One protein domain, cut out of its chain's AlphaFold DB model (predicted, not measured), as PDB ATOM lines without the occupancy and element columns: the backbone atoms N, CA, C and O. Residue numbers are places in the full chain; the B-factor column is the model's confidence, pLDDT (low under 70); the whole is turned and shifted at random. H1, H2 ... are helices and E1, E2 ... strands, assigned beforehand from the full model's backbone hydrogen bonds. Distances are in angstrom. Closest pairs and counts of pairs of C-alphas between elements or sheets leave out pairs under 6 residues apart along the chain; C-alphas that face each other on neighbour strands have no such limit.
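This is residues 18 to 188 of the 206 residues of an uncharacterized protein of Rhodothermaceae bacterium (UniProt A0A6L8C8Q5). One twisted sheet of seven strands curls round a long helix, H4, on one face, while three shorter helices, H1, H2 and H3, are spread over the other face. Residues 181 to 188, of which 181 to 186 belong to H4, stick out; residues 108 to 109 of the long unnamed stretch 101 to 122 pair antiparallel with residues 123 to 124 of E5. The printed part has 171 residues, with four named helices and seven named strands in the order E1 E2 H1 E3 H2 E4 H3 E5 E6 E7 H4. The sheet, mixed, runs E2 E1 E3 E4 E7 E6 E5; the class is mixed, helices and strands. The whole is compact, with a radius of gyration of the C-alphas of 16.4 A, and spans 48 by 42 by 33 A.

Start at E1, residues 18 to 22, which forms an antiparallel hairpin with E2, residues 28 to 33; look for N 19 and O 31, 3.1 A apart. H1, residues 44 to 56, is on the sheet over E2 and E1, at a height of 9.5 A. E3, residues 62 to 67, is antiparallel to E1, with N 64 and O 20 2.9 A apart; E2, H1 and E3 form a split strand-helix-strand unit, two strands running the same way with E1 between them, its crossover right-handed. H2, residues 72 to 80, is on the same face as H1 and only just touches it, with 3 pairs of C-alphas within 8 A, made by residues 45 to 46 of H1 alone; the closest C-alphas, of Leu 46 and Asn 74, are 7.3 A apart. E4, residues 84 to 88, is parallel to E3, with N 86 and O 63 2.9 A apart; E3, H2 and E4 form a strand-helix-strand unit, parallel neighbours with a helix between, its crossover right-handed. H3, residues 93 to 100, is on the same face as H2. E5, residues 123 to 129, E6, residues 138 to 144, and E7, residues 152 to 156, form a meander, each strand the antiparallel neighbour of the one before; find N 129 and O 138 at 2.7 A, and N 143 and O 152 at 2.8 A. E7 is antiparallel to E4, with N 155 and O 87 2.8 A apart. H4, residues 163 to 186, is on the opposite face and apart from H1, H2 and H3; its closest C-alpha to E3 is Tyr 170, 7.0 A from that of Val 64. H1, H2 and H3 have every O i to N i+4 pair within hydrogen-bond range, H4 17 of 20.

Find C-alpha 18 at (-58.569, 43.377, 3.672), where E1 begins. H1 is 17.9 A long, E5 18.7 A and E6 19.7 A. From C-alpha 163 at (-37.173, 38.169, 9.009), H4 runs 34.4 A to C-alpha 186 at (-69.156, 48.391, 16.616).

The two C-alphas farthest apart, of Gln 54 and Pro 103, are 48.1 A from each other. The printed part has no cut, and its one long link is H3 to E5. Look for pLDDT under 70 at residues 18 to 42, 66 to 69 and 172 to 188; the mean of the printed part is 78.2.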
ATOM      1  N   ALA A  18     -59.337  42.262   3.117       54.12
ATOM      2  CA  ALA A  18     -58.569  43.377   3.672       54.12
ATOM      3  C   ALA A  18     -57.197  43.464   2.986       54.12
ATOM      4  O   ALA A  18     -56.339  42.602   3.196       54.12
ATOM      5  N   MET A  19     -56.985  44.501   2.172       61.41
ATOM      6  CA  MET A  19     -55.674  44.819   1.593       61.41
ATOM      7  C   MET A  19     -55.074  46.045   2.254       61.41
ATOM      8  O   MET A  19     -55.759  47.051   2.441       61.41
ATOM      9  N   VAL A  20     -53.781  45.963   2.562       61.09
ATOM     10  CA  VAL A  20     -53.009  47.072   3.109       61.09
ATOM     11  C   VAL A  20     -51.905  47.433   2.129       61.09
ATOM     12  O   VAL A  20     -51.019  46.623   1.856       61.09
ATOM     13  N   ALA A  21     -51.933  48.669   1.643       61.94
ATOM     14  CA  ALA A  21     -50.884  49.218   0.795       61.94
ATOM     15  C   ALA A  21     -50.136  50.338   1.514       61.94
ATOM     16  O   ALA A  21     -50.746  51.187   2.178       61.94
ATOM     17  N   ARG A  22     -48.806  50.328   1.382       61.00
ATOM     18  CA  ARG A  22     -47.918  51.302   2.020       61.00
ATOM     19  C   ARG A  22     -47.233  52.192   0.990       61.00
ATOM     20  O   ARG A  22     -46.598  51.728   0.041       61.00
ATOM     21  N   GLU A  23     -47.279  53.491   1.263       63.91
ATOM     22  CA  GLU A  23     -46.443  54.503   0.624       63.91
ATOM     23  C   GLU A  23     -45.180  54.783   1.461       63.91
ATOM     24  O   GLU A  23     -45.144  54.551   2.673       63.91
ATOM     25  N   ALA A  24     -44.122  55.300   0.828       43.72
ATOM     26  CA  ALA A  24     -42.995  55.841   1.576       43.72
ATOM     27  C   ALA A  24     -43.487  57.002   2.455       43.72
ATOM     28  O   ALA A  24     -43.987  57.993   1.945       43.72
ATOM     29  N   SER A  25     -43.335  56.798   3.762       41.72
ATOM     30  CA  SER A  25     -43.529  57.694   4.905       41.72
ATOM     31  C   SER A  25     -44.916  57.925   5.529       41.72
ATOM     32  O   SER A  25     -44.892  58.035   6.751       41.72
ATOM     33  N   GLN A  26     -46.093  57.973   4.869       40.62
ATOM     34  CA  GLN A  26     -47.266  58.541   5.600       40.62
ATOM     35  C   GLN A  26     -48.700  58.006   5.398       40.62
ATOM     36  O   GLN A  26     -49.590  58.517   6.080       40.62
ATOM     37  N   ARG A  27     -49.004  56.996   4.567       42.06
ATOM     38  CA  ARG A  27     -50.410  56.538   4.419       42.06
ATOM     39  C   ARG A  27     -50.553  55.026   4.288       42.06
ATOM     40  O   ARG A  27     -49.801  54.377   3.565       42.06
ATOM     41  N   MET A  28     -51.541  54.503   5.007       49.31
ATOM     42  CA  MET A  28     -52.007  53.126   4.953       49.31
ATOM     43  C   MET A  28     -53.446  53.168   4.434       49.31
ATOM     44  O   MET A  28     -54.313  53.727   5.104       49.31
ATOM     45  N   LEU A  29     -53.695  52.648   3.232       48.34
ATOM     46  CA  LEU A  29     -55.061  52.483   2.729       48.34
ATOM     47  C   LEU A  29     -55.507  51.052   2.997       48.34
ATOM     48  O   LEU A  29     -54.795  50.107   2.659       48.34
ATOM     49  N   ILE A  30     -56.681  50.936   3.613       51.81
ATOM     50  CA  ILE A  30     -57.396  49.682   3.815       51.81
ATOM     51  C   ILE A  30     -58.491  49.651   2.756       51.81
ATOM     52  O   ILE A  30     -59.403  50.477   2.784       51.81
ATOM     53  N   TYR A  31     -58.382  48.731   1.801       50.97
ATOM     54  CA  TYR A  31     -59.469  48.434   0.873       50.97
ATOM     55  C   TYR A  31     -60.196  47.185   1.359       50.97
ATOM     56  O   TYR A  31     -59.548  46.179   1.646       50.97
ATOM     57  N   GLY A  32     -61.520  47.305   1.482       50.06
ATOM     58  CA  GLY A  32     -62.443  46.266   1.914       50.06
ATOM     59  C   GLY A  32     -63.617  46.173   0.951       50.06
ATOM     60  O   GLY A  32     -64.464  47.059   0.961       50.06
ATOM     61  N   ASP A  33     -63.684  45.120   0.134       50.91
ATOM     62  CA  ASP A  33     -64.858  44.843  -0.706       50.91
ATOM     63  C   ASP A  33     -65.618  43.624  -0.161       50.91
ATOM     64  O   ASP A  33     -65.128  42.493  -0.182       50.91
ATOM     65  N   ALA A  34     -66.827  43.873   0.350       44.00
ATOM     66  CA  ALA A  34     -67.734  42.864   0.902       44.00
ATOM     67  C   ALA A  34     -68.663  42.220  -0.154       44.00
ATOM     68  O   ALA A  34     -69.508  41.384   0.186       44.00
ATOM     69  N   THR A  35     -68.532  42.609  -1.428       42.81
ATOM     70  CA  THR A  35     -69.348  42.148  -2.567       42.81
ATOM     71  C   THR A  35     -68.598  41.211  -3.523       42.81
ATOM     72  O   THR A  35     -69.202  40.629  -4.430       42.81
ATOM     73  N   MET A  36     -67.302  40.984  -3.283       50.06
ATOM     74  CA  MET A  36     -66.431  40.145  -4.109       50.06
ATOM     75  C   MET A  36     -66.934  38.702  -4.262       50.06
ATOM     76  O   MET A  36     -67.215  37.981  -3.300       50.06
ATOM     77  N   THR A  37     -66.989  38.235  -5.511       51.81
ATOM     78  CA  THR A  37     -67.265  36.831  -5.831       51.81
ATOM     79  C   THR A  37     -65.965  36.023  -5.899       51.81
ATOM     80  O   THR A  37     -64.935  36.525  -6.333       51.81
ATOM     81  N   LYS A  38     -66.018  34.731  -5.537       48.62
ATOM     82  CA  LYS A  38     -64.862  33.811  -5.538       48.62
ATOM     83  C   LYS A  38     -64.101  33.747  -6.879       48.62
ATOM     84  O   LYS A  38     -62.920  33.434  -6.877       48.62
ATOM     85  N   ALA A  39     -64.771  34.033  -8.001       50.72
ATOM     86  CA  ALA A  39     -64.169  34.036  -9.337       50.72
ATOM     87  C   ALA A  39     -63.286  35.271  -9.599       50.72
ATOM     88  O   ALA A  39     -62.226  35.127 -10.187       50.72
ATOM     89  N   ARG A  40     -63.679  36.456  -9.108       59.72
ATOM     90  CA  ARG A  40     -62.887  37.700  -9.225       59.72
ATOM     91  C   ARG A  40     -61.805  37.838  -8.162       59.72
ATOM     92  O   ARG A  40     -60.948  38.707  -8.234       59.72
ATOM     93  N   GLN A  41     -61.847  36.968  -7.162       61.72
ATOM     94  CA  GLN A  41     -61.014  37.101  -5.984       61.72
ATOM     95  C   GLN A  41     -59.522  37.022  -6.305       61.72
ATOM     96  O   GLN A  41     -58.765  37.736  -5.669       61.72
ATOM     97  N   ASN A  42     -59.126  36.203  -7.291       67.75
ATOM     98  CA  ASN A  42     -57.725  36.024  -7.685       67.75
ATOM     99  C   ASN A  42     -57.097  37.298  -8.277       67.75
ATOM    100  O   ASN A  42     -55.914  37.571  -8.045       67.75
ATOM    101  N   ASP A  43     -57.895  38.070  -9.014       74.88
ATOM    102  CA  ASP A  43     -57.441  39.239  -9.774       74.88
ATOM    103  C   ASP A  43     -57.687  40.551  -9.021       74.88
ATOM    104  O   ASP A  43     -57.116  41.578  -9.368       74.88
ATOM    105  N   ALA A  44     -58.430  40.501  -7.910       73.12
ATOM    106  CA  ALA A  44     -58.705  41.643  -7.041       73.12
ATOM    107  C   ALA A  44     -57.438  42.387  -6.575       73.12
ATOM    108  O   ALA A  44     -57.479  43.586  -6.324       73.12
ATOM    109  N   VAL A  45     -56.301  41.686  -6.458       78.06
ATOM    110  CA  VAL A  45     -54.994  42.302  -6.162       78.06
ATOM    111  C   VAL A  45     -54.543  43.234  -7.286       78.06
ATOM    112  O   VAL A  45     -54.050  44.324  -7.003       78.06
ATOM    113  N   LEU A  46     -54.706  42.820  -8.541       83.25
ATOM    114  CA  LEU A  46     -54.318  43.610  -9.706       83.25
ATOM    115  C   LEU A  46     -55.289  44.777  -9.903       83.25
ATOM    116  O   LEU A  46     -54.844  45.912 -10.024       83.25
ATOM    117  N   GLU A  47     -56.597  44.526  -9.784       78.19
ATOM    118  CA  GLU A  47     -57.621  45.581  -9.826       78.19
ATOM    119  C   GLU A  47     -57.363  46.659  -8.756       78.19
ATOM    120  O   GLU A  47     -57.462  47.857  -9.022       78.19
ATOM    121  N   PHE A  48     -56.981  46.250  -7.542       75.88
ATOM    122  CA  PHE A  48     -56.617  47.180  -6.476       75.88
ATOM    123  C   PHE A  48     -55.393  48.032  -6.837       75.88
ATOM    124  O   PHE A  48     -55.387  49.233  -6.560       75.88
ATOM    125  N   ILE A  49     -54.364  47.431  -7.441       80.38
ATOM    126  CA  ILE A  49     -53.170  48.155  -7.895       80.38
ATOM    127  C   ILE A  49     -53.547  49.178  -8.964       80.38
ATOM    128  O   ILE A  49     -53.132  50.328  -8.856       80.38
ATOM    129  N   ASP A  50     -54.390  48.805  -9.924       81.62
ATOM    130  CA  ASP A  50     -54.823  49.712 -10.986       81.62
ATOM    131  C   ASP A  50     -55.623  50.899 -10.412       81.62
ATOM    132  O   ASP A  50     -55.360  52.057 -10.740       81.62
ATOM    133  N   VAL A  51     -56.541  50.652  -9.468       73.06
ATOM    134  CA  VAL A  51     -57.273  51.719  -8.754       73.06
ATOM    135  C   VAL A  51     -56.326  52.598  -7.931       73.06
ATOM    136  O   VAL A  51     -56.508  53.817  -7.854       73.06
ATOM    137  N   TRP A  52     -55.320  52.004  -7.291       74.56
ATOM    138  CA  TRP A  52     -54.307  52.739  -6.543       74.56
ATOM    139  C   TRP A  52     -53.503  53.661  -7.464       74.56
ATOM    140  O   TRP A  52     -53.321  54.840  -7.148       74.56
ATOM    141  N   GLU A  53     -53.036  53.145  -8.598       81.06
ATOM    142  CA  GLU A  53     -52.268  53.891  -9.594       81.06
ATOM    143  C   GLU A  53     -53.084  55.049 -10.164       81.06
ATOM    144  O   GLU A  53     -52.593  56.175 -10.188       81.06
ATOM    145  N   GLN A  54     -54.356  54.823 -10.497       75.44
ATOM    146  CA  GLN A  54     -55.266  55.879 -10.950       75.44
ATOM    147  C   GLN A  54     -55.422  57.008  -9.923       75.44
ATOM    148  O   GLN A  54     -55.513  58.178 -10.292       75.44
ATOM    149  N   ARG A  55     -55.458  56.682  -8.624       72.50
ATOM    150  CA  ARG A  55     -55.675  57.670  -7.552       72.50
ATOM    151  C   ARG A  55     -54.411  58.388  -7.100       72.50
ATOM    152  O   ARG A  55     -54.494  59.522  -6.638       72.50
ATOM    153  N   THR A  56     -53.267  57.717  -7.149       73.88
ATOM    154  CA  THR A  56     -52.004  58.227  -6.588       73.88
ATOM    155  C   THR A  56     -50.975  58.596  -7.655       73.88
ATOM    156  O   THR A  56     -49.951  59.193  -7.328       73.88
ATOM    157  N   GLY A  57     -51.233  58.247  -8.918       80.56
ATOM    158  CA  GLY A  57     -50.343  58.457 -10.059       80.56
ATOM    159  C   GLY A  57     -49.156  57.493 -10.127       80.56
ATOM    160  O   GLY A  57     -48.284  57.677 -10.972       80.56
ATOM    161  N   ARG A  58     -49.059  56.502  -9.227       83.75
ATOM    162  CA  ARG A  58     -47.926  55.563  -9.161       83.75
ATOM    163  C   ARG A  58     -48.273  54.251  -8.453       83.75
ATOM    164  O   ARG A  58     -49.126  54.275  -7.570       83.75
ATOM    165  N   PRO A  59     -47.577  53.135  -8.740       85.12
ATOM    166  CA  PRO A  59     -47.810  51.870  -8.047       85.12
ATOM    167  C   PRO A  59     -47.532  51.966  -6.541       85.12
ATOM    168  O   PRO A  59     -46.696  52.775  -6.098       85.12
ATOM    169  N   PRO A  60     -48.185  51.118  -5.725       82.56
ATOM    170  CA  PRO A  60     -47.822  50.973  -4.325       82.56
ATOM    171  C   PRO A  60     -46.406  50.397  -4.225       82.56
ATOM    172  O   PRO A  60     -46.008  49.539  -5.010       82.56
ATOM    173  N   LYS A  61     -45.627  50.839  -3.229       86.31
ATOM    174  CA  LYS A  61     -44.283  50.274  -3.020       86.31
ATOM    175  C   LYS A  61     -44.355  48.856  -2.470       86.31
ATOM    176  O   LYS A  61     -43.491  48.039  -2.770       86.31
ATOM    177  N   GLU A  62     -45.343  48.592  -1.622       86.00
ATOM    178  CA  GLU A  62     -45.513  47.298  -0.984       86.00
ATOM    179  C   GLU A  62     -46.975  47.013  -0.635       86.00
ATOM    180  O   GLU A  62     -47.703  47.914  -0.204       86.00
ATOM    181  N   LEU A  63     -47.360  45.744  -0.774       83.00
ATOM    182  CA  LEU A  63     -48.657  45.201  -0.386       83.00
ATOM    183  C   LEU A  63     -48.515  44.157   0.724       83.00
ATOM    184  O   LEU A  63     -47.701  43.242   0.633       83.00
ATOM    185  N   VAL A  64     -49.355  44.248   1.754       81.31
ATOM    186  CA  VAL A  64     -49.461  43.237   2.817       81.31
ATOM    187  C   VAL A  64     -50.900  42.729   2.868       81.31
ATOM    188  O   VAL A  64     -51.828  43.527   3.007       81.31
ATOM    189  N   PHE A  65     -51.107  41.417   2.731       76.44
ATOM    190  CA  PHE A  65     -52.457  40.843   2.622       76.44
ATOM    191  C   PHE A  65     -52.558  39.388   3.103       76.44
ATOM    192  O   PHE A  65     -51.625  38.604   2.936       76.44
ATOM    193  N   ASP A  66     -53.727  39.041   3.661       65.44
ATOM    194  CA  ASP A  66     -54.042  37.780   4.354       65.44
ATOM    195  C   ASP A  66     -53.621  36.527   3.606       65.44
ATOM    196  O   ASP A  66     -52.624  35.930   3.952       65.44
ATOM    197  N   SER A  67     -54.365  36.062   2.607       58.16
ATOM    198  CA  SER A  67     -54.121  34.755   2.024       58.16
ATOM    199  C   SER A  67     -54.992  34.509   0.800       58.16
ATOM    200  O   SER A  67     -56.137  34.935   0.728       58.16
ATOM    201  N   ARG A  68     -54.449  33.703  -0.124       54.69
ATOM    202  CA  ARG A  68     -55.158  32.855  -1.110       54.69
ATOM    203  C   ARG A  68     -56.027  33.521  -2.180       54.69
ATOM    204  O   ARG A  68     -56.679  32.795  -2.925       54.69
ATOM    205  N   PHE A  69     -55.992  34.837  -2.311       57.09
ATOM    206  CA  PHE A  69     -56.760  35.563  -3.328       57.09
ATOM    207  C   PHE A  69     -55.907  36.018  -4.490       57.09
ATOM    208  O   PHE A  69     -56.206  37.000  -5.142       57.09
ATOM    209  N   THR A  70     -54.791  35.349  -4.734       70.31
ATOM    210  CA  THR A  70     -54.028  35.629  -5.933       70.31
ATOM    211  C   THR A  70     -53.208  34.412  -6.308       70.31
ATOM    212  O   THR A  70     -52.887  33.565  -5.464       70.31
ATOM    213  N   THR A  71     -52.955  34.259  -7.598       85.88
ATOM    214  CA  THR A  71     -52.180  33.137  -8.120       85.88
ATOM    215  C   THR A  71     -50.690  33.464  -8.055       85.88
ATOM    216  O   THR A  71     -50.305  34.627  -7.947       85.88
ATOM    217  N   TYR A  72     -49.822  32.455  -8.160       90.75
ATOM    218  CA  TYR A  72     -48.392  32.732  -8.339       90.75
ATOM    219  C   TYR A  72     -48.119  33.545  -9.614       90.75
ATOM    220  O   TYR A  72     -47.188  34.338  -9.606       90.75
ATOM    221  N   ALA A  73     -48.965  33.426 -10.648       91.56
ATOM    222  CA  ALA A  73     -48.874  34.257 -11.847       91.56
ATOM    223  C   ALA A  73     -49.146  35.738 -11.532       91.56
ATOM    224  O   ALA A  73     -48.382  36.601 -11.947       91.56
ATOM    225  N   ASN A  74     -50.152  36.033 -10.712       90.50
ATOM    226  CA  ASN A  74     -50.453  37.409 -10.316       90.50
ATOM    227  C   ASN A  74     -49.359  37.956  -9.381       90.50
ATOM    228  O   ASN A  74     -48.918  39.087  -9.546       90.50
ATOM    229  N   LEU A  75     -48.816  37.146  -8.458       92.75
ATOM    230  CA  LEU A  75     -47.620  37.543  -7.692       92.75
ATOM    231  C   LEU A  75     -46.419  37.823  -8.604       92.75
ATOM    232  O   LEU A  75     -45.613  38.707  -8.310       92.75
ATOM    233  N   ASN A  76     -46.283  37.070  -9.696       94.69
ATOM    234  CA  ASN A  76     -45.233  37.288 -10.680       94.69
ATOM    235  C   ASN A  76     -45.423  38.614 -11.417       94.69
ATOM    236  O   ASN A  76     -44.451  39.327 -11.644       94.69
ATOM    237  N   GLU A  77     -46.663  38.982 -11.724       94.25
ATOM    238  CA  GLU A  77     -46.986  40.287 -12.293       94.25
ATOM    239  C   GLU A  77     -46.626  41.431 -11.333       94.25
ATOM    240  O   GLU A  77     -45.967  42.386 -11.736       94.25
ATOM    241  N   LEU A  78     -46.943  41.301 -10.038       92.75
ATOM    242  CA  LEU A  78     -46.506  42.258  -9.009       92.75
ATOM    243  C   LEU A  78     -44.982  42.407  -9.006       92.75
ATOM    244  O   LEU A  78     -44.458  43.521  -8.954       92.75
ATOM    245  N   ASN A  79     -44.271  41.283  -9.099       94.75
ATOM    246  CA  ASN A  79     -42.816  41.272  -9.156       94.75
ATOM    247  C   ASN A  79     -42.276  41.990 -10.403       94.75
ATOM    248  O   ASN A  79     -41.370  42.814 -10.291       94.75
ATOM    249  N   GLN A  80     -42.863  41.741 -11.576       94.44
ATOM    250  CA  GLN A  80     -42.511  42.413 -12.833       94.44
ATOM    251  C   GLN A  80     -42.786  43.923 -12.777       94.44
ATOM    252  O   GLN A  80     -41.978  44.713 -13.265       94.44
ATOM    253  N   ARG A  81     -43.868  44.334 -12.102       93.19
ATOM    254  CA  ARG A  81     -44.197  45.742 -11.814       93.19
ATOM    255  C   ARG A  81     -43.324  46.363 -10.706       93.19
ATOM    256  O   ARG A  81     -43.512  47.528 -10.370       93.19
ATOM    257  N   LYS A  82     -42.351  45.625 -10.146       94.12
ATOM    258  CA  LYS A  82     -41.460  46.057  -9.046       94.12
ATOM    259  C   LYS A  82     -42.211  46.438  -7.761       94.12
ATOM    260  O   LYS A  82     -41.764  47.297  -6.999       94.12
ATOM    261  N   ILE A  83     -43.345  45.785  -7.518       91.75
ATOM    262  CA  ILE A  83     -44.157  45.943  -6.311       91.75
ATOM    263  C   ILE A  83     -43.743  44.861  -5.317       91.75
ATOM    264  O   ILE A  83     -43.766  43.664  -5.620       91.75
ATOM    265  N   TYR A  84     -43.366  45.271  -4.107       93.62
ATOM    266  CA  TYR A  84     -43.077  44.314  -3.048       93.62
ATOM    267  C   TYR A  84     -44.365  43.751  -2.453       93.62
ATOM    268  O   TYR A  84     -45.388  44.434  -2.392       93.62
ATOM    269  N   PHE A  85     -44.331  42.519  -1.966       90.69
ATOM    270  CA  PHE A  85     -45.477  41.954  -1.265       90.69
ATOM    271  C   PHE A  85     -45.085  41.089  -0.079       90.69
ATOM    272  O   PHE A  85     -44.006  40.506  -0.047       90.69
ATOM    273  N   LEU A  86     -46.002  40.961   0.876       89.94
ATOM    274  CA  LEU A  86     -45.925  40.033   1.994       89.94
ATOM    275  C   LEU A  86     -47.310  39.424   2.239       89.94
ATOM    276  O   LEU A  86     -48.259  40.131   2.578       89.94
ATOM    277  N   THR A  87     -47.437  38.111   2.067       87.38
ATOM    278  CA  THR A  87     -48.725  37.409   2.189       87.38
ATOM    279  C   THR A  87     -48.587  36.028   2.826       87.38
ATOM    280  O   THR A  87     -47.477  35.502   2.906       87.38
ATOM    281  N   LEU A  88     -49.683  35.398   3.267       86.88
ATOM    282  CA  LEU A  88     -49.642  33.995   3.675       86.88
ATOM    283  C   LEU A  88     -49.547  33.049   2.479       86.88
ATOM    284  O   LEU A  88     -50.310  33.113   1.508       86.88
ATOM    285  N   ARG A  89     -48.699  32.035   2.633       88.19
ATOM    286  CA  ARG A  89     -48.664  30.852   1.779       88.19
ATOM    287  C   ARG A  89     -49.701  29.830   2.245       88.19
ATOM    288  O   ARG A  89     -49.854  29.549   3.436       88.19
ATOM    289  N   ARG A  90     -50.378  29.179   1.293       83.75
ATOM    290  CA  ARG A  90     -51.250  28.035   1.597       83.75
ATOM    291  C   ARG A  90     -50.439  26.900   2.234       83.75
ATOM    292  O   ARG A  90     -49.466  26.413   1.662       83.75
ATOM    293  N   ARG A  91     -50.913  26.429   3.389       85.06
ATOM    294  CA  ARG A  91     -50.378  25.282   4.136       85.06
ATOM    295  C   ARG A  91     -50.748  23.955   3.466       85.06
ATOM    296  O   ARG A  91     -51.637  23.248   3.936       85.06
ATOM    297  N   HIS A  92     -50.119  23.642   2.335       86.94
ATOM    298  CA  HIS A  92     -50.242  22.309   1.738       86.94
ATOM    299  C   HIS A  92     -49.637  21.261   2.686       86.94
ATOM    300  O   HIS A  92     -48.555  21.526   3.212       86.94
ATOM    301  N   PRO A  93     -50.289  20.098   2.898       88.38
ATOM    302  CA  PRO A  93     -49.826  19.089   3.852       88.38
ATOM    303  C   PRO A  93     -48.345  18.736   3.690       88.38
ATOM    304  O   PRO A  93     -47.606  18.856   4.655       88.38
ATOM    305  N   ALA A  94     -47.894  18.478   2.457       90.81
ATOM    306  CA  ALA A  94     -46.495  18.165   2.161       90.81
ATOM    307  C   ALA A  94     -45.507  19.279   2.565       90.81
ATOM    308  O   ALA A  94     -44.413  19.002   3.044       90.81
ATOM    309  N   ILE A  95     -45.888  20.555   2.404       90.88
ATOM    310  CA  ILE A  95     -45.044  21.690   2.813       90.88
ATOM    311  C   ILE A  95     -44.970  21.757   4.338       90.88
ATOM    312  O   ILE A  95     -43.893  21.932   4.901       90.88
ATOM    313  N   VAL A  96     -46.116  21.623   5.008       90.69
ATOM    314  CA  VAL A  96     -46.186  21.683   6.472       90.69
ATOM    315  C   VAL A  96     -45.405  20.534   7.095       90.69
ATOM    316  O   VAL A  96     -44.633  20.776   8.013       90.69
ATOM    317  N   GLU A  97     -45.574  19.323   6.578       91.62
ATOM    318  CA  GLU A  97     -44.875  18.128   7.039       91.62
ATOM    319  C   GLU A  97     -43.360  18.281   6.888       91.62
ATOM    320  O   GLU A  97     -42.636  18.148   7.874       91.62
ATOM    321  N   LYS A  98     -42.886  18.707   5.708       93.12
ATOM    322  CA  LYS A  98     -41.462  18.991   5.472       93.12
ATOM    323  C   LYS A  98     -40.902  20.001   6.477       93.12
ATOM    324  O   LYS A  98     -39.802  19.811   6.982       93.12
ATOM    325  N   ILE A  99     -41.645  21.068   6.778       93.75
ATOM    326  CA  ILE A  99     -41.236  22.103   7.743       93.75
ATOM    327  C   ILE A  99     -41.268  21.573   9.183       93.75
ATOM    328  O   ILE A  99     -40.417  21.930   9.997       93.75
ATOM    329  N   GLN A 100     -42.246  20.736   9.528       89.06
ATOM    330  CA  GLN A 100     -42.362  20.143  10.860       89.06
ATOM    331  C   GLN A 100     -41.248  19.134  11.147       89.06
ATOM    332  O   GLN A 100     -40.809  19.059  12.290       89.06
ATOM    333  N   GLN A 101     -40.761  18.437  10.121       92.81
ATOM    334  CA  GLN A 101     -39.631  17.509  10.202       92.81
ATOM    335  C   GLN A 101     -38.263  18.210  10.292       92.81
ATOM    336  O   GLN A 101     -37.250  17.541  10.485       92.81
ATOM    337  N   ARG A 102     -38.195  19.544  10.161       95.12
ATOM    338  CA  ARG A 102     -36.925  20.280  10.271       95.12
ATOM    339  C   ARG A 102     -36.376  20.214  11.701       95.12
ATOM    340  O   ARG A 102     -37.143  20.466  12.641       95.12
ATOM    341  N   PRO A 103     -35.070  19.942  11.880       95.19
ATOM    342  CA  PRO A 103     -34.443  19.908  13.195       95.19
ATOM    343  C   PRO A 103     -34.557  21.258  13.909       95.19
ATOM    344  O   PRO A 103     -34.637  22.316  13.284       95.19
ATOM    345  N   ALA A 104     -34.532  21.228  15.243       92.06
ATOM    346  CA  ALA A 104     -34.641  22.428  16.073       92.06
ATOM    347  C   ALA A 104     -33.557  23.479  15.761       92.06
ATOM    348  O   ALA A 104     -33.829  24.670  15.861       92.06
ATOM    349  N   SER A 105     -32.369  23.051  15.324       95.06
ATOM    350  CA  SER A 105     -31.251  23.922  14.934       95.06
ATOM    351  C   SER A 105     -31.558  24.854  13.759       95.06
ATOM    352  O   SER A 105     -30.939  25.908  13.640       95.06
ATOM    353  N   ASP A 106     -32.513  24.492  12.903       95.81
ATOM    354  CA  ASP A 106     -32.900  25.320  11.757       95.81
ATOM    355  C   ASP A 106     -33.806  26.484  12.160       95.81
ATOM    356  O   ASP A 106     -33.920  27.477  11.441       95.81
ATOM    357  N   TRP A 107     -34.468  26.356  13.310       96.94
ATOM    358  CA  TRP A 107     -35.401  27.337  13.830       96.94
ATOM    359  C   TRP A 107     -34.641  28.451  14.541       96.94
ATOM    360  O   TRP A 107     -34.194  28.311  15.678       96.94
ATOM    361  N   LYS A 108     -34.541  29.607  13.891       97.12
ATOM    362  CA  LYS A 108     -33.887  30.788  14.455       97.12
ATOM    363  C   LYS A 108     -34.882  31.590  15.278       97.12
ATOM    364  O   LYS A 108     -35.941  31.974  14.783       97.12
ATOM    365  N   LYS A 109     -34.548  31.871  16.534       96.69
ATOM    366  CA  LYS A 109     -35.337  32.775  17.375       96.69
ATOM    367  C   LYS A 109     -35.201  34.211  16.859       96.69
ATOM    368  O   LYS A 109     -34.093  34.661  16.579       96.69
ATOM    369  N   ILE A 110     -36.315  34.927  16.765       96.00
ATOM    370  CA  ILE A 110     -36.350  36.361  16.438       96.00
ATOM    371  C   ILE A 110     -37.081  37.135  17.537       96.00
ATOM    372  O   ILE A 110     -37.810  36.541  18.328       96.00
ATOM    373  N   GLN A 111     -36.888  38.453  17.580       94.12
ATOM    374  CA  GLN A 111     -37.585  39.356  18.496       94.12
ATOM    375  C   GLN A 111     -38.535  40.259  17.705       94.12
ATOM    376  O   GLN A 111     -38.113  40.964  16.789       94.12
ATOM    377  N   LEU A 112     -39.806  40.233  18.085       89.38
ATOM    378  CA  LEU A 112     -40.862  41.110  17.603       89.38
ATOM    379  C   LEU A 112     -41.100  42.224  18.622       89.38
ATOM    380  O   LEU A 112     -41.036  41.991  19.834       89.38
ATOM    381  N   HIS A 113     -41.393  43.426  18.134       83.06
ATOM    382  CA  HIS A 113     -41.547  44.618  18.976       83.06
ATOM    383  C   HIS A 113     -42.989  45.124  19.031       83.06
ATOM    384  O   HIS A 113     -43.329  45.916  19.903       83.06
ATOM    385  N   ASN A 114     -43.842  44.683  18.102       71.75
ATOM    386  CA  ASN A 114     -45.157  45.291  17.874       71.75
ATOM    387  C   ASN A 114     -46.326  44.343  18.162       71.75
ATOM    388  O   ASN A 114     -47.437  44.569  17.689       71.75
ATOM    389  N   ILE A 115     -46.075  43.275  18.917       74.62
ATOM    390  CA  ILE A 115     -47.068  42.277  19.316       74.62
ATOM    391  C   ILE A 115     -47.022  42.069  20.834       74.62
ATOM    392  O   ILE A 115     -46.019  42.360  21.486       74.62
ATOM    393  N   GLY A 116     -48.115  41.565  21.413       74.12
ATOM    394  CA  GLY A 116     -48.177  41.252  22.840       74.12
ATOM    395  C   GLY A 116     -47.042  40.320  23.286       74.12
ATOM    396  O   GLY A 116     -46.657  39.407  22.553       74.12
ATOM    397  N   ARG A 117     -46.540  40.520  24.515       77.25
ATOM    398  CA  ARG A 117     -45.351  39.833  25.073       77.25
ATOM    399  C   ARG A 117     -45.351  38.313  24.875       77.25
ATOM    400  O   ARG A 117     -44.301  37.740  24.610       77.25
ATOM    401  N   LYS A 118     -46.527  37.672  24.939       78.00
ATOM    402  CA  LYS A 118     -46.713  36.226  24.716       78.00
ATOM    403  C   LYS A 118     -46.165  35.734  23.366       78.00
ATOM    404  O   LYS A 118     -45.733  34.592  23.274       78.00
ATOM    405  N   TYR A 119     -46.180  36.579  22.339       81.75
ATOM    406  CA  TYR A 119     -45.780  36.238  20.971       81.75
ATOM    407  C   TYR A 119     -44.520  36.991  20.522       81.75
ATOM    408  O   TYR A 119     -44.189  36.985  19.341       81.75
ATOM    409  N   ALA A 120     -43.819  37.653  21.449       85.88
ATOM    410  CA  ALA A 120     -42.714  38.549  21.125       85.88
ATOM    411  C   ALA A 120     -41.447  37.818  20.654       85.88
ATOM    412  O   ALA A 120     -40.587  38.435  20.038       85.88
ATOM    413  N   THR A 121     -41.316  36.514  20.913       91.88
ATOM    414  CA  THR A 121     -40.133  35.740  20.508       91.88
ATOM    415  C   THR A 121     -40.477  34.463  19.741       91.88
ATOM    416  O   THR A 121     -40.307  33.358  20.276       91.88
ATOM    417  N   PRO A 122     -40.995  34.571  18.508       93.69
ATOM    418  CA  PRO A 122     -41.246  33.404  17.685       93.69
ATOM    419  C   PRO A 122     -39.935  32.820  17.142       93.69
ATOM    420  O   PRO A 122     -38.861  33.421  17.222       93.69
ATOM    421  N   HIS A 123     -40.048  31.631  16.560       95.81
ATOM    422  CA  HIS A 123     -38.957  30.985  15.840       95.81
ATOM    423  C   HIS A 123     -39.286  30.915  14.355       95.81
ATOM    424  O   HIS A 123     -40.435  30.644  13.996       95.81
ATOM    425  N   VAL A 124     -38.282  31.116  13.506       97.56
ATOM    426  CA  VAL A 124     -38.443  31.138  12.054       97.56
ATOM    427  C   VAL A 124     -37.503  30.183  11.334       97.56
ATOM    428  O   VAL A 124     -36.353  30.013  11.731       97.56
ATOM    429  N   ILE A 125     -37.996  29.616  10.238       97.81
ATOM    430  CA  ILE A 125     -37.179  29.119   9.130       97.81
ATOM    431  C   ILE A 125     -37.382  30.095   7.978       97.81
ATOM    432  O   ILE A 125     -38.520  30.428   7.652       97.81
ATOM    433  N   ASP A 126     -36.285  30.561   7.398       97.38
ATOM    434  CA  ASP A 126     -36.261  31.575   6.349       97.38
ATOM    435  C   ASP A 126     -35.442  31.052   5.170       97.38
ATOM    436  O   ASP A 126     -34.249  30.781   5.318       97.38
ATOM    437  N   GLU A 127     -36.101  30.835   4.034       96.62
ATOM    438  CA  GLU A 127     -35.516  30.133   2.893       96.62
ATOM    439  C   GLU A 127     -36.071  30.634   1.549       96.62
ATOM    440  O   GLU A 127     -37.251  30.997   1.455       96.62
ATOM    441  N   PRO A 128     -35.257  30.629   0.480       97.06
ATOM    442  CA  PRO A 128     -35.764  30.799  -0.870       97.06
ATOM    443  C   PRO A 128     -36.566  29.562  -1.306       97.06
ATOM    444  O   PRO A 128     -36.277  28.428  -0.919       97.06
ATOM    445  N   VAL A 129     -37.589  29.777  -2.127       95.12
ATOM    446  CA  VAL A 129     -38.446  28.745  -2.703       95.12
ATOM    447  C   VAL A 129     -38.807  29.104  -4.138       95.12
ATOM    448  O   VAL A 129     -39.287  30.198  -4.429       95.12
ATOM    449  N   THR A 130     -38.680  28.131  -5.031       94.25
ATOM    450  CA  THR A 130     -39.189  28.243  -6.397       94.25
ATOM    451  C   THR A 130     -40.626  27.725  -6.446       94.25
ATOM    452  O   THR A 130     -40.967  26.701  -5.840       94.25
ATOM    453  N   VAL A 131     -41.506  28.430  -7.156       91.50
ATOM    454  CA  VAL A 131     -42.907  28.031  -7.340       91.50
ATOM    455  C   VAL A 131     -43.294  28.120  -8.810       91.50
ATOM    456  O   VAL A 131     -42.815  28.974  -9.549       91.50
ATOM    457  N   ARG A 132     -44.187  27.231  -9.253       91.88
ATOM    458  CA  ARG A 132     -44.681  27.242 -10.634       91.88
ATOM    459  C   ARG A 132     -45.403  28.562 -10.936       91.88
ATOM    460  O   ARG A 132     -46.164  29.044 -10.100       91.88
ATOM    461  N   ASN A 133     -45.234  29.062 -12.162       92.62
ATOM    462  CA  ASN A 133     -45.812  30.316 -12.668       92.62
ATOM    463  C   ASN A 133     -45.271  31.585 -11.985       92.62
ATOM    464  O   ASN A 133     -45.945  32.610 -11.985       92.62
ATOM    465  N   TYR A 134     -44.068  31.521 -11.420       94.44
ATOM    466  CA  TYR A 134     -43.326  32.676 -10.933       94.44
ATOM    467  C   TYR A 134     -41.884  32.564 -11.444       94.44
ATOM    468  O   TYR A 134     -41.285  31.497 -11.345       94.44
ATOM    469  N   SER A 135     -41.354  33.617 -12.070       91.12
ATOM    470  CA  SER A 135     -40.132  33.543 -12.886       91.12
ATOM    471  C   SER A 135     -38.827  33.738 -12.109       91.12
ATOM    472  O   SER A 135     -37.760  33.730 -12.715       91.12
ATOM    473  N   ALA A 136     -38.896  33.951 -10.796       93.81
ATOM    474  CA  ALA A 136     -37.743  34.139  -9.917       93.81
ATOM    475  C   ALA A 136     -37.885  33.298  -8.635       93.81
ATOM    476  O   ALA A 136     -38.855  32.559  -8.467       93.81
ATOM    477  N   ASP A 137     -36.937  33.406  -7.709       94.81
ATOM    478  CA  ASP A 137     -37.129  32.831  -6.380       94.81
ATOM    479  C   ASP A 137     -38.030  33.725  -5.528       94.81
ATOM    480  O   ASP A 137     -37.931  34.953  -5.535       94.81
ATOM    481  N   LEU A 138     -38.917  33.082  -4.773       95.56
ATOM    482  CA  LEU A 138     -39.631  33.713  -3.675       95.56
ATOM    483  C   LEU A 138     -38.934  33.402  -2.365       95.56
ATOM    484  O   LEU A 138     -38.225  32.412  -2.244       95.56
ATOM    485  N   ARG A 139     -39.210  34.195  -1.341       97.19
ATOM    486  CA  ARG A 139     -38.789  33.910   0.023       97.19
ATOM    487  C   ARG A 139     -39.961  33.396   0.840       97.19
ATOM    488  O   ARG A 139     -41.002  34.052   0.925       97.19
ATOM    489  N   GLN A 140     -39.774  32.239   1.463       96.31
ATOM    490  CA  GLN A 140     -40.684  31.676   2.447       96.31
ATOM    491  C   GLN A 140     -40.147  31.914   3.857       96.31
ATOM    492  O   GLN A 140     -39.011  31.562   4.160       96.31
ATOM    493  N   ILE A 141     -41.015  32.401   4.745       97.00
ATOM    494  CA  ILE A 141     -40.732  32.464   6.183       97.00
ATOM    495  C   ILE A 141     -41.770  31.619   6.917       97.00
ATOM    496  O   ILE A 141     -42.949  31.973   6.983       97.00
ATOM    497  N   ALA A 142     -41.344  30.485   7.466       96.25
ATOM    498  CA  ALA A 142     -42.167  29.654   8.334       96.25
ATOM    499  C   ALA A 142     -41.996  30.104   9.783       96.25
ATOM    500  O   ALA A 142     -40.878  30.128  10.280       96.25
ATOM    501  N   VAL A 143     -43.087  30.424  10.477       94.31
ATOM    502  CA  VAL A 143     -43.066  31.014  11.821       94.31
ATOM    503  C   VAL A 143     -43.802  30.117  12.816       94.31
ATOM    504  O   VAL A 143     -44.982  29.808  12.637       94.31
ATOM    505  N   LYS A 144     -43.122  29.727  13.897       92.25
ATOM    506  CA  LYS A 144     -43.694  29.073  15.087       92.25
ATOM    507  C   LYS A 144     -43.757  30.062  16.250       92.25
ATOM    508  O   LYS A 144     -42.908  30.938  16.364       92.25
ATOM    509  N   GLY A 145     -44.726  29.884  17.150       85.62
ATOM    510  CA  GLY A 145     -44.844  30.716  18.357       85.62
ATOM    511  C   GLY A 145     -45.718  31.966  18.207       85.62
ATOM    512  O   GLY A 145     -45.663  32.841  19.059       85.62
ATOM    513  N   LEU A 146     -46.558  32.032  17.165       83.00
ATOM    514  CA  LEU A 146     -47.583  33.077  16.987       83.00
ATOM    515  C   LEU A 146     -48.986  32.647  17.471       83.00
ATOM    516  O   LEU A 146     -49.986  33.226  17.072       83.00
ATOM    517  N   GLY A 147     -49.080  31.604  18.305       77.38
ATOM    518  CA  GLY A 147     -50.355  31.134  18.873       77.38
ATOM    519  C   GLY A 147     -51.125  30.098  18.040       77.38
ATOM    520  O   GLY A 147     -52.198  29.677  18.458       77.38
ATOM    521  N   HIS A 148     -50.582  29.643  16.906       78.75
ATOM    522  CA  HIS A 148     -51.129  28.526  16.125       78.75
ATOM    523  C   HIS A 148     -50.316  27.241  16.325       78.75
ATOM    524  O   HIS A 148     -49.089  27.296  16.411       78.75
ATOM    525  N   GLU A 149     -50.987  26.082  16.318       79.44
ATOM    526  CA  GLU A 149     -50.326  24.767  16.402       79.44
ATOM    527  C   GLU A 149     -49.410  24.496  15.200       79.44
ATOM    528  O   GLU A 149     -48.272  24.053  15.338       79.44
ATOM    529  N   LYS A 150     -49.910  24.779  13.992       85.75
ATOM    530  CA  LYS A 150     -49.144  24.644  12.749       85.75
ATOM    531  C   LYS A 150     -48.419  25.954  12.441       85.75
ATOM    532  O   LYS A 150     -49.051  27.004  12.583       85.75
ATOM    533  N   PRO A 151     -47.176  25.904  11.920       89.75
ATOM    534  CA  PRO A 151     -46.443  27.105  11.537       89.75
ATOM    535  C   PRO A 151     -47.254  28.007  10.603       89.75
ATOM    536  O   PRO A 151     -47.946  27.524   9.698       89.75
ATOM    537  N   THR A 152     -47.152  29.315  10.812       89.62
ATOM    538  CA  THR A 152     -47.620  30.325   9.860       89.62
ATOM    539  C   THR A 152     -46.613  30.391   8.721       89.62
ATOM    540  O   THR A 152     -45.420  30.489   8.979       89.62
ATOM    541  N   LEU A 153     -47.063  30.312   7.470       92.19
ATOM    542  CA  LEU A 153     -46.175  30.395   6.311       92.19
ATOM    543  C   LEU A 153     -46.385  31.738   5.629       92.19
ATOM    544  O   LEU A 153     -47.484  32.001   5.150       92.19
ATOM    545  N   LEU A 154     -45.344  32.561   5.577       92.81
ATOM    546  CA  LEU A 154     -45.317  33.820   4.840       92.81
ATOM    547  C   LEU A 154     -44.575  33.636   3.516       92.81
ATOM    548  O   LEU A 154     -43.679  32.798   3.415       92.81
ATOM    549  N   MET A 155     -44.954  34.428   2.520       93.94
ATOM    550  CA  MET A 155     -44.333  34.506   1.205       93.94
ATOM    551  C   MET A 155     -44.078  35.966   0.837       93.94
ATOM    552  O   MET A 155     -44.960  36.812   1.015       93.94
ATOM    553  N   THR A 156     -42.896  36.257   0.300       95.38
ATOM    554  CA  THR A 156     -42.501  37.606  -0.119       95.38
ATOM    555  C   THR A 156     -41.471  37.577  -1.248       95.38
ATOM    556  O   THR A 156     -40.739  36.601  -1.396       95.38
ATOM    557  N   ASN A 157     -41.392  38.658  -2.026       96.31
ATOM    558  CA  ASN A 157     -40.270  38.959  -2.925       96.31
ATOM    559  C   ASN A 157     -39.220  39.899  -2.285       96.31
ATOM    560  O   ASN A 157     -38.322  40.394  -2.962       96.31
ATOM    561  N   ARG A 158     -39.307  40.163  -0.972       95.62
ATOM    562  CA  ARG A 158     -38.283  40.873  -0.188       95.62
ATOM    563  C   ARG A 158     -37.155  39.923   0.202       95.62
ATOM    564  O   ARG A 158     -37.216  39.285   1.252       95.62
ATOM    565  N   MET A 159     -36.107  39.857  -0.611       95.50
ATOM    566  CA  MET A 159     -34.992  38.928  -0.374       95.50
ATOM    567  C   MET A 159     -34.016  39.407   0.712       95.50
ATOM    568  O   MET A 159     -33.441  38.588   1.418       95.50
ATOM    569  N   GLU A 160     -33.881  40.720   0.896       94.88
ATOM    570  CA  GLU A 160     -32.833  41.310   1.751       94.88
ATOM    571  C   GLU A 160     -33.331  41.765   3.132       94.88
ATOM    572  O   GLU A 160     -32.539  41.991   4.044       94.88
ATOM    573  N   GLU A 161     -34.647  41.905   3.315       94.56
ATOM    574  CA  GLU A 161     -35.205  42.436   4.562       94.56
ATOM    575  C   GLU A 161     -35.017  41.454   5.735       94.56
ATOM    576  O   GLU A 161     -35.008  40.234   5.548       94.56
ATOM    577  N   LYS A 162     -34.877  41.937   6.972       95.94
ATOM    578  CA  LYS A 162     -34.722  41.035   8.121       95.94
ATOM    579  C   LYS A 162     -36.026  40.259   8.374       95.94
ATOM    580  O   LYS A 162     -37.096  40.867   8.376       95.94
ATOM    581  N   PRO A 163     -35.972  38.952   8.701       95.50
ATOM    582  CA  PRO A 163     -37.173  38.169   9.009       95.50
ATOM    583  C   PRO A 163     -38.024  38.778  10.119       95.50
ATOM    584  O   PRO A 163     -39.245  38.759  10.038       95.50
ATOM    585  N   ALA A 164     -37.381  39.355  11.139       94.12
ATOM    586  CA  ALA A 164     -38.076  40.020  12.233       94.12
ATOM    587  C   ALA A 164     -38.945  41.188  11.750       94.12
ATOM    588  O   ALA A 164     -40.080  41.300  12.191       94.12
ATOM    589  N   GLU A 165     -38.454  42.002  10.810       91.81
ATOM    590  CA  GLU A 165     -39.180  43.159  10.269       91.81
ATOM    591  C   GLU A 165     -40.384  42.723   9.429       91.81
ATOM    592  O   GLU A 165     -41.479  43.266   9.589       91.81
ATOM    593  N   LEU A 166     -40.213  41.687   8.602       91.88
ATOM    594  CA  LEU A 166     -41.296  41.099   7.813       91.88
ATOM    595  C   LEU A 166     -42.365  40.478   8.721       91.88
ATOM    596  O   LEU A 166     -43.555  40.745   8.560       91.88
ATOM    597  N   VAL A 167     -41.960  39.689   9.716       91.12
ATOM    598  CA  VAL A 167     -42.902  39.057  10.648       91.12
ATOM    599  C   VAL A 167     -43.599  40.103  11.522       91.12
ATOM    600  O   VAL A 167     -44.812  40.010  11.681       91.12
ATOM    601  N   ASP A 168     -42.899  41.129  12.022       87.50
ATOM    602  CA  ASP A 168     -43.511  42.248  12.760       87.50
ATOM    603  C   ASP A 168     -44.535  42.982  11.884       87.50
ATOM    604  O   ASP A 168     -45.644  43.287  12.329       87.50
ATOM    605  N   ARG A 169     -44.187  43.252  10.620       84.44
ATOM    606  CA  ARG A 169     -45.074  43.924   9.662       84.44
ATOM    607  C   ARG A 169     -46.336  43.112   9.408       84.44
ATOM    608  O   ARG A 169     -47.426  43.679   9.428       84.44
ATOM    609  N   TYR A 170     -46.201  41.805   9.205       81.69
ATOM    610  CA  TYR A 170     -47.357  40.930   9.040       81.69
ATOM    611  C   TYR A 170     -48.173  40.819  10.336       81.69
ATOM    612  O   TYR A 170     -49.396  40.907  10.306       81.69
ATOM    613  N   ALA A 171     -47.523  40.703  11.494       75.50
ATOM    614  CA  ALA A 171     -48.187  40.623  12.793       75.50
ATOM    615  C   ALA A 171     -49.025  41.874  13.107       75.50
ATOM    616  O   ALA A 171     -50.129  41.756  13.633       75.50
ATOM    617  N   ARG A 172     -48.563  43.071  12.712       66.75
ATOM    618  CA  ARG A 172     -49.352  44.313  12.827       66.75
ATOM    619  C   ARG A 172     -50.680  44.240  12.073       66.75
ATOM    620  O   ARG A 172     -51.639  44.880  12.490       66.75
ATOM    621  N   ARG A 173     -50.776  43.446  11.002       61.94
ATOM    622  CA  ARG A 173     -52.028  43.257  10.258       61.94
ATOM    623  C   ARG A 173     -53.103  42.561  11.098       61.94
ATOM    624  O   ARG A 173     -54.264  42.897  10.920       61.94
ATOM    625  N   MET A 174     -52.747  41.718  12.072       55.97
ATOM    626  CA  MET A 174     -53.722  41.178  13.034       55.97
ATOM    627  C   MET A 174     -54.350  42.276  13.902       55.97
ATOM    628  O   MET A 174     -55.532  42.215  14.207       55.97
ATOM    629  N   LEU A 175     -53.587  43.313  14.271       50.88
ATOM    630  CA  LEU A 175     -54.124  44.459  15.017       50.88
ATOM    631  C   LEU A 175     -55.093  45.275  14.159       50.88
ATOM    632  O   LEU A 175     -56.071  45.816  14.664       50.88
ATOM    633  N   ILE A 176     -54.825  45.343  12.856       49.88
ATOM    634  CA  ILE A 176     -55.697  46.008  11.888       49.88
ATOM    635  C   ILE A 176     -56.966  45.188  11.661       49.88
ATOM    636  O   ILE A 176     -58.044  45.765  11.626       49.88
ATOM    637  N   GLU A 177     -56.873  43.863  11.550       50.47
ATOM    638  CA  GLU A 177     -58.047  42.989  11.498       50.47
ATOM    639  C   GLU A 177     -58.894  43.104  12.746       50.47
ATOM    640  O   GLU A 177     -60.080  43.338  12.600       50.47
ATOM    641  N   ASN A 178     -58.290  43.051  13.935       47.31
ATOM    642  CA  ASN A 178     -59.013  43.317  15.171       47.31
ATOM    643  C   ASN A 178     -59.662  44.701  15.116       47.31
ATOM    644  O   ASN A 178     -60.821  44.814  15.445       47.31
ATOM    645  N   SER A 179     -58.991  45.740  14.602       40.69
ATOM    646  CA  SER A 179     -59.612  47.068  14.479       40.69
ATOM    647  C   SER A 179     -60.742  47.144  13.442       40.69
ATOM    648  O   SER A 179     -61.669  47.928  13.615       40.69
ATOM    649  N   ILE A 180     -60.682  46.355  12.363       45.06
ATOM    650  CA  ILE A 180     -61.729  46.261  11.337       45.06
ATOM    651  C   ILE A 180     -62.887  45.411  11.857       45.06
ATOM    652  O   ILE A 180     -64.031  45.766  11.625       45.06
ATOM    653  N   GLU A 181     -62.607  44.318  12.557       39.47
ATOM    654  CA  GLU A 181     -63.578  43.451  13.218       39.47
ATOM    655  C   GLU A 181     -64.253  44.185  14.375       39.47
ATOM    656  O   GLU A 181     -65.469  44.163  14.457       39.47
ATOM    657  N   ASP A 182     -63.503  44.920  15.192       38.66
ATOM    658  CA  ASP A 182     -64.011  45.819  16.226       38.66
ATOM    659  C   ASP A 182     -64.838  46.931  15.596       38.66
ATOM    660  O   ASP A 182     -65.932  47.196  16.072       38.66
ATOM    661  N   ALA A 183     -64.383  47.547  14.499       34.41
ATOM    662  CA  ALA A 183     -65.182  48.527  13.773       34.41
ATOM    663  C   ALA A 183     -66.465  47.893  13.225       34.41
ATOM    664  O   ALA A 183     -67.531  48.452  13.407       34.41
ATOM    665  N   ILE A 184     -66.408  46.720  12.602       38.19
ATOM    666  CA  ILE A 184     -67.578  46.022  12.058       38.19
ATOM    667  C   ILE A 184     -68.538  45.599  13.175       38.19
ATOM    668  O   ILE A 184     -69.733  45.821  13.041       38.19
ATOM    669  N   ASN A 185     -68.030  45.071  14.288       37.12
ATOM    670  CA  ASN A 185     -68.802  44.722  15.481       37.12
ATOM    671  C   ASN A 185     -69.401  45.969  16.146       37.12
ATOM    672  O   ASN A 185     -70.539  45.929  16.604       37.12
ATOM    673  N   PHE A 186     -68.680  47.091  16.145       32.88
ATOM    674  CA  PHE A 186     -69.156  48.391  16.616       32.88
ATOM    675  C   PHE A 186     -70.206  48.997  15.668       32.88
ATOM    676  O   PHE A 186     -71.183  49.584  16.120       32.88
ATOM    677  N   PHE A 187     -70.052  48.801  14.356       37.84
ATOM    678  CA  PHE A 187     -70.992  49.199  13.303       37.84
ATOM    679  C   PHE A 187     -72.087  48.145  13.047       37.84
ATOM    680  O   PHE A 187     -72.909  48.316  12.148       37.84
ATOM    681  N   HIS A 188     -72.170  47.086  13.861       37.31
ATOM    682  CA  HIS A 188     -73.303  46.158  13.902       37.31
ATOM    683  C   HIS A 188     -74.456  46.684  14.782       37.31
ATOM    684  O   HIS A 188     -75.116  45.929  15.489       37.31
TER     685      HIS A 188